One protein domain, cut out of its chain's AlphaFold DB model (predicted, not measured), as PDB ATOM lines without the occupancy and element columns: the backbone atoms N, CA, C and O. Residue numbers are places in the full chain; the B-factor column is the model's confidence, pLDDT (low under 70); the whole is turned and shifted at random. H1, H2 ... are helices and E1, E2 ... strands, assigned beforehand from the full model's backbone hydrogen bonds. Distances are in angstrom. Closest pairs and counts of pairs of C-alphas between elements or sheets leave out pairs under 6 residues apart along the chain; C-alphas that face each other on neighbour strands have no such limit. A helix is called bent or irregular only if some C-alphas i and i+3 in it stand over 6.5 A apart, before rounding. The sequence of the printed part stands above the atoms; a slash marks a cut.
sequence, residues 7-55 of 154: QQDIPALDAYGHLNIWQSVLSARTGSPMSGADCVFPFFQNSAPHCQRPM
ATOM      1  N   GLN A   7     -54.554 -11.255  25.187       88.62
ATOM      2  CA  GLN A   7     -56.011 -11.317  24.958       88.62
ATOM      3  C   GLN A   7     -56.760 -11.695  26.241       88.62
ATOM      4  O   GLN A   7     -57.384 -12.751  26.330       88.62
ATOM      5  N   GLN A   8     -56.697 -10.822  27.248       83.62
ATOM      6  CA  GLN A   8     -57.222 -11.098  28.594       83.62
ATOM      7  C   GLN A   8     -58.738 -11.343  28.627       83.62
ATOM      8  O   GLN A   8     -59.214 -12.109  29.462       83.62
ATOM      9  N   ASP A   9     -59.480 -10.755  27.687       87.25
ATOM     10  CA  ASP A   9     -60.939 -10.886  27.615       87.25
ATOM     11  C   ASP A   9     -61.392 -12.303  27.240       87.25
ATOM     12  O   ASP A   9     -62.499 -12.719  27.578       87.25
ATOM     13  N   ILE A  10     -60.545 -13.057  26.530       89.38
ATOM     14  CA  ILE A  10     -60.847 -14.420  26.089       89.38
ATOM     15  C   ILE A  10     -59.643 -15.305  26.411       89.38
ATOM     16  O   ILE A  10     -58.830 -15.585  25.524       89.38
ATOM     17  N   PRO A  11     -59.534 -15.807  27.658       90.50
ATOM     18  CA  PRO A  11     -58.377 -16.583  28.100       90.50
ATOM     19  C   PRO A  11     -58.053 -17.772  27.192       90.50
ATOM     20  O   PRO A  11     -56.888 -18.083  26.981       90.50
ATOM     21  N   ALA A  12     -59.056 -18.412  26.584       88.38
ATOM     22  CA  ALA A  12     -58.849 -19.523  25.650       88.38
ATOM     23  C   ALA A  12     -58.081 -19.135  24.365       88.38
ATOM     24  O   ALA A  12     -57.517 -20.007  23.710       88.38
ATOM     25  N   LEU A  13     -58.052 -17.849  24.001       89.38
ATOM     26  CA  LEU A  13     -57.372 -17.316  22.814       89.38
ATOM     27  C   LEU A  13     -56.095 -16.530  23.150       89.38
ATOM     28  O   LEU A  13     -55.421 -16.053  22.233       89.38
ATOM     29  N   ASP A  14     -55.739 -16.407  24.432       93.75
ATOM     30  CA  ASP A  14     -54.572 -15.649  24.889       93.75
ATOM     31  C   ASP A  14     -53.254 -16.397  24.658       93.75
ATOM     32  O   ASP A  14     -52.580 -16.858  25.580       93.75
ATOM     33  N   ALA A  15     -52.870 -16.522  23.388       92.44
ATOM     34  CA  ALA A  15     -51.618 -17.160  22.997       92.44
ATOM     35  C   ALA A  15     -50.400 -16.511  23.674       92.44
ATOM     36  O   ALA A  15     -49.448 -17.217  23.991       92.44
ATOM     37  N   TYR A  16     -50.430 -15.197  23.933       94.06
ATOM     38  CA  TYR A  16     -49.353 -14.499  24.635       94.06
ATOM     39  C   TYR A  16     -49.183 -15.032  26.063       94.06
ATOM     40  O   TYR A  16     -48.092 -15.471  26.434       94.06
ATOM     41  N   GLY A  17     -50.263 -15.038  26.852       94.94
ATOM     42  CA  GLY A  17     -50.249 -15.550  28.221       94.94
ATOM     43  C   GLY A  17     -49.844 -17.022  28.284       94.94
ATOM     44  O   GLY A  17     -48.925 -17.380  29.023       94.94
ATOM     45  N   HIS A  18     -50.455 -17.864  27.444       95.12
ATOM     46  CA  HIS A  18     -50.157 -19.303  27.404       95.12
ATOM     47  C   HIS A  18     -48.708 -19.596  27.024       95.12
ATOM     48  O   HIS A  18     -48.084 -20.464  27.636       95.12
ATOM     49  N   LEU A  19     -48.141 -18.866  26.058       93.81
ATOM     50  CA  LEU A  19     -46.742 -19.037  25.666       93.81
ATOM     51  C   LEU A  19     -45.779 -18.619  26.777       93.81
ATOM     52  O   LEU A  19     -44.800 -19.322  27.006       93.81
ATOM     53  N   ASN A  20     -46.054 -17.535  27.502       93.44
ATOM     54  CA  ASN A  20     -45.199 -17.108  28.615       93.44
ATOM     55  C   ASN A  20     -45.230 -18.100  29.785       93.44
ATOM     56  O   ASN A  20     -44.186 -18.424  30.360       93.44
ATOM     57  N   ILE A  21     -46.413 -18.631  30.114       95.19
ATOM     58  CA  ILE A  21     -46.558 -19.698  31.113       95.19
ATOM     59  C   ILE A  21     -45.772 -20.930  30.661       95.19
ATOM     60  O   ILE A  21     -44.995 -21.495  31.430       95.19
ATOM     61  N   TRP A  22     -45.928 -21.324  29.399       94.88
ATOM     62  CA  TRP A  22     -45.236 -22.473  28.833       94.88
ATOM     63  C   TRP A  22     -43.709 -22.323  28.853       94.88
ATOM     64  O   TRP A  22     -43.014 -23.237  29.294       94.88
ATOM     65  N   GLN A  23     -43.179 -21.163  28.457       93.44
ATOM     66  CA  GLN A  23     -41.744 -20.869  28.530       93.44
ATOM     67  C   GLN A  23     -41.226 -20.939  29.970       93.44
ATOM     68  O   GLN A  23     -40.179 -21.529  30.217       93.44
ATOM     69  N   SER A  24     -41.995 -20.428  30.937       94.12
ATOM     70  CA  SER A  24     -41.646 -20.517  32.361       94.12
ATOM     71  C   SER A  24     -41.568 -21.973  32.840       94.12
ATOM     72  O   SER A  24     -40.637 -22.347  33.553       94.12
ATOM     73  N   VAL A  25     -42.504 -22.824  32.400       93.44
ATOM     74  CA  VAL A  25     -42.483 -24.270  32.682       93.44
ATOM     75  C   VAL A  25     -41.267 -24.945  32.047       93.44
ATOM     76  O   VAL A  25     -40.647 -25.799  32.682       93.44
ATOM     77  N   LEU A  26     -40.907 -24.577  30.815       93.44
ATOM     78  CA  LEU A  26     -39.718 -25.108  30.152       93.44
ATOM     79  C   LEU A  26     -38.442 -24.703  30.887       93.44
ATOM     80  O   LEU A  26     -37.647 -25.581  31.211       93.44
ATOM     81  N   SER A  27     -38.282 -23.425  31.231       93.00
ATOM     82  CA  SER A  27     -37.112 -22.937  31.969       93.00
ATOM     83  C   SER A  27     -36.967 -23.575  33.348       93.00
ATOM     84  O   SER A  27     -35.861 -23.927  33.751       93.00
ATOM     85  N   ALA A  28     -38.077 -23.810  34.051       92.88
ATOM     86  CA  ALA A  28     -38.057 -24.541  35.315       92.88
ATOM     87  C   ALA A  28     -37.605 -26.004  35.143       92.88
ATOM     88  O   ALA A  28     -36.955 -26.556  36.027       92.88
ATOM     89  N   ARG A  29     -37.928 -26.641  34.009       91.12
ATOM     90  CA  ARG A  29     -37.552 -28.035  33.714       91.12
ATOM     91  C   ARG A  29     -36.125 -28.189  33.198       91.12
ATOM     92  O   ARG A  29     -35.525 -29.233  33.430       91.12
ATOM     93  N   THR A  30     -35.597 -27.199  32.485       90.12
ATOM     94  CA  THR A  30     -34.217 -27.203  31.971       90.12
ATOM     95  C   THR A  30     -33.213 -26.635  32.972       90.12
ATOM     96  O   THR A  30     -32.015 -26.849  32.811       90.12
ATOM     97  N   GLY A  31     -33.683 -25.902  33.985       91.06
ATOM     98  CA  GLY A  31     -32.839 -25.190  34.947       91.06
ATOM     99  C   GLY A  31     -32.226 -23.897  34.397       91.06
ATOM    100  O   GLY A  31     -31.437 -23.269  35.097       91.06
ATOM    101  N   SER A  32     -32.591 -23.492  33.176       88.31
ATOM    102  CA  SER A  32     -32.040 -22.318  32.494       88.31
ATOM    103  C   SER A  32     -33.112 -21.583  31.681       88.31
ATOM    104  O   SER A  32     -34.024 -22.219  31.142       88.31
ATOM    105  N   PRO A  33     -33.005 -20.249  31.530       90.31
ATOM    106  CA  PRO A  33     -33.824 -19.498  30.583       90.31
ATOM    107  C   PRO A  33     -33.728 -20.076  29.166       90.31
ATOM    108  O   PRO A  33     -32.677 -20.584  28.774       90.31
ATOM    109  N   MET A  34     -34.815 -19.986  28.396       88.69
ATOM    110  CA  MET A  34     -34.800 -20.412  26.995       88.69
ATOM    111  C   MET A  34     -33.867 -19.526  26.163       88.69
ATOM    112  O   MET A  34     -33.901 -18.298  26.258       88.69
ATOM    113  N   SER A  35     -33.050 -20.156  25.327       89.00
ATOM    114  CA  SER A  35     -32.210 -19.492  24.334       89.00
ATOM    115  C   SER A  35     -33.008 -19.169  23.070       89.00
ATOM    116  O   SER A  35     -33.967 -19.857  22.730       89.00
ATOM    117  N   GLY A  36     -32.563 -18.172  22.297       85.94
ATOM    118  CA  GLY A  36     -33.147 -17.867  20.984       85.94
ATOM    119  C   GLY A  36     -33.010 -19.000  19.953       85.94
ATOM    120  O   GLY A  36     -33.705 -18.986  18.943       85.94
ATOM    121  N   ALA A  37     -32.135 -19.978  20.206       88.75
ATOM    122  CA  ALA A  37     -31.986 -21.180  19.384       88.75
ATOM    123  C   ALA A  37     -32.888 -22.349  19.828       88.75
ATOM    124  O   ALA A  37     -32.955 -23.361  19.134       88.75
ATOM    125  N   ASP A  38     -33.552 -22.247  20.983       92.38
ATOM    126  CA  ASP A  38     -34.390 -23.323  21.503       92.38
ATOM    127  C   ASP A  38     -35.744 -23.383  20.782       92.38
ATOM    128  O   ASP A  38     -36.396 -22.377  20.497       92.38
ATOM    129  N   CYS A  39     -36.218 -24.601  20.539       93.56
ATOM    130  CA  CYS A  39     -37.566 -24.861  20.065       93.56
ATOM    131  C   CYS A  39     -38.579 -24.474  21.147       93.56
ATOM    132  O   CYS A  39     -38.566 -25.033  22.243       93.56
ATOM    133  N   VAL A  40     -39.530 -23.600  20.801       92.19
ATOM    134  CA  VAL A  40     -40.648 -23.226  21.688       92.19
ATOM    135  C   VAL A  40     -41.477 -24.449  22.084       92.19
ATOM    136  O   VAL A  40     -41.900 -24.557  23.226       92.19
ATOM    137  N   PHE A  41     -41.673 -25.402  21.170       93.94
ATOM    138  CA  PHE A  41     -42.355 -26.671  21.434       93.94
ATOM    139  C   PHE A  41     -41.381 -27.839  21.233       93.94
ATOM    140  O   PHE A  41     -41.299 -28.392  20.131       93.94
ATOM    141  N   PRO A  42     -40.596 -28.193  22.265       95.19
ATOM    142  CA  PRO A  42     -39.568 -29.209  22.137       95.19
ATOM    143  C   PRO A  42     -40.138 -30.626  22.182       95.19
ATOM    144  O   PRO A  42     -41.235 -30.880  22.685       95.19
ATOM    145  N   PHE A  43     -39.356 -31.574  21.682       93.94
ATOM    146  CA  PHE A  43     -39.593 -32.995  21.882       93.94
ATOM    147  C   PHE A  43     -39.387 -33.371  23.356       93.94
ATOM    148  O   PHE A  43     -38.474 -32.872  24.014       93.94
ATOM    149  N   PHE A  44     -40.208 -34.287  23.869       90.75
ATOM    150  CA  PHE A  44     -40.091 -34.801  25.232       90.75
ATOM    151  C   PHE A  44     -39.694 -36.274  25.212       90.75
ATOM    152  O   PHE A  44     -40.369 -37.093  24.595       90.75
ATOM    153  N   GLN A  45     -38.641 -36.617  25.952       87.31
ATOM    154  CA  GLN A  45     -38.262 -38.004  26.221       87.31
ATOM    155  C   GLN A  45     -38.361 -38.231  27.723       87.31
ATOM    156  O   GLN A  45     -37.715 -37.526  28.491       87.31
ATOM    157  N   ASN A  46     -39.196 -39.177  28.159       86.62
ATOM    158  CA  ASN A  46     -39.401 -39.482  29.581       86.62
ATOM    159  C   ASN A  46     -39.690 -38.233  30.444       86.62
ATOM    160  O   ASN A  46     -39.186 -38.100  31.554       86.62
ATOM    161  N   SER A  47     -40.501 -37.302  29.925       84.44
ATOM    162  CA  SER A  47     -40.837 -36.002  30.547       84.44
ATOM    163  C   SER A  47     -39.718 -34.947  30.592       84.44
ATOM    164  O   SER A  47     -39.968 -33.833  31.063       84.44
ATOM    165  N   ALA A  48     -38.529 -35.248  30.064       90.00
ATOM    166  CA  ALA A  48     -37.439 -34.291  29.905       90.00
ATOM    167  C   ALA A  48     -37.521 -33.575  28.536       90.00
ATOM    168  O   ALA A  48     -37.603 -34.250  27.498       90.00
ATOM    169  N   PRO A  49     -37.512 -32.228  28.506       92.62
ATOM    170  CA  PRO A  49     -37.543 -31.460  27.265       92.62
ATOM    171  C   PRO A  49     -36.188 -31.495  26.542       92.62
ATOM    172  O   PRO A  49     -35.141 -31.284  27.148       92.62
ATOM    173  N   HIS A  50     -36.215 -31.710  25.227       92.69
ATOM    174  CA  HIS A  50     -35.056 -31.634  24.337       92.69
ATOM    175  C   HIS A  50     -35.176 -30.381  23.468       92.69
ATOM    176  O   HIS A  50     -35.692 -30.437  22.354       92.69
ATOM    177  N   CYS A  51     -34.714 -29.240  23.984       91.69
ATOM    178  CA  CYS A  51     -34.947 -27.921  23.379       91.69
ATOM    179  C   CYS A  51     -34.367 -27.736  21.971       91.69
ATOM    180  O   CYS A  51     -34.825 -26.877  21.231       91.69
ATOM    181  N   GLN A  52     -33.428 -28.578  21.550       92.56
ATOM    182  CA  GLN A  52     -32.823 -28.523  20.214       92.56
ATOM    183  C   GLN A  52     -33.563 -29.377  19.173       92.56
ATOM    184  O   GLN A  52     -33.185 -29.411  18.004       92.56
ATOM    185  N   ARG A  53     -34.619 -30.088  19.584       93.94
ATOM    186  CA  ARG A  53     -35.420 -30.942  18.710       93.94
ATOM    187  C   ARG A  53     -36.886 -30.519  18.787       93.94
ATOM    188  O   ARG A  53     -37.456 -30.565  19.877       93.94
ATOM    189  N   PRO A  54     -37.532 -30.176  17.662       95.00
ATOM    190  CA  PRO A  54     -38.946 -29.842  17.677       95.00
ATOM    191  C   PRO A  54     -39.804 -31.079  17.960       95.00
ATOM    192  O   PRO A  54     -39.447 -32.213  17.616       95.00
ATOM    193  N   MET A  55     -40.963 -30.850  18.570       94.88
ATOM    194  CA  MET A  55     -42.035 -31.839  18.644       94.88
ATOM    195  C   MET A  55     -42.424 -32.306  17.233       94.88
ATOM    196  O   MET A  55     -42.486 -31.505  16.301       94.88
TER     197      MET A  55
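Overview. This is residues 7 to 55 of the 154 residues of an uncharacterized protein of Fistulina hepatica ATCC 64428 (UniProt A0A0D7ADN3). One straight helix, H1, makes most of the length of this domain, and a small hairpin of two strands, E1 and E2, sits by its last turns like a head on a handle. Beyond the other end of H1 an unnamed lead-in sticks out with residues 9 to 14, while the long link of residues 31 to 41 turns from the last residue of H1 back to the hairpin. The printed part has 49 residues with one named helix and two named strands, in the order H1, E1, E2 along the chain; the sheet has the order E1 - E2 and is antiparallel. The class is mixed, helices and strands, with 16 residues in the helix and 11 in the strands of the 27 in named elements. The whole is only just loose, close to compact, with a radius of gyration of the C-alphas of 12.0 A, and elongated, with spans of 34 by 19 by 18 A.

Arrangement. Residues 9 to 14 stand free, with no C-alpha 8 or more places away along the chain within 10 A of theirs. The helix H1, residues 15 to 30, follows directly. In H1 every pair of O i and N i+4 is within hydrogen-bond range. Residues 26 to 30 of H1 are the ones with C-alphas within 10 A of the sheet formed by E1, residues 42 to 45, and E2, residues 48 to 54. Of these pairs of C-alphas within 10 A, 11 are to E2 and 1 is to E1. H1 and E2 have 4 pairs of C-alphas within 8 A, and the closest C-alphas of the two are those of Thr 30 and Pro 49, 7.2 A apart. Their centres are 13.8 A apart. A long link of 11 residues joins H1 to E1. A tight link of 2 residues joins E1 to E2, and the two strands form a hairpin. They are antiparallel, with 137 degrees between their N-to-C directions. Among the C-alphas that face each other are those of Pro 42 and Pro 54, 4.5 A apart, and those of Phe 44 and Pro 49, 4.7 A apart. Across the pair, N of Phe 43 and O of Arg 53 are within hydrogen-bond range at 2.8 A. Beside the tight link, N of Ala 48 and O of Gln 45 are within hydrogen-bond range at 2.9 A.

Along the chain. Gln 7, the first printed residue, has its C-alpha at (-56.011, -11.317, 24.958). Residues 11 to 13 are a helical run too short to bear a name. H1 runs from Ala 15, with its C-alpha at (-51.618, -17.160, 22.997), to Thr 30, with its C-alpha at (-34.217, -27.203, 31.971), a length of 22.0 A from first to last C-alpha. H1 is neither bent nor irregular. E1, Pro 42 to Gln 45, measures 9.8 A from first to last C-alpha. E2, Ala 48 to Pro 54, is the longest strand by residues, with 7 residues, and measures 13.1 A. Its last C-alpha, that of Pro 54, is at (-38.946, -29.842, 17.677), and Met 55 follows it.

Size, cuts and confidence. The two C-alphas farthest apart are those of Asp 9 and Asn 46, 35.9 A. The C-alphas of the first and last printed residues, Gln 7 and Met 55, are 25.6 A apart. The printed part has no cut, and in the full chain of 154 residues it begins at residue 7 and ends at residue 55. The link from H1 to E1 is long, and the link from E1 to E2 is tight. The mean pLDDT of the printed part of this model is 91.5, and no printed residue is under 70.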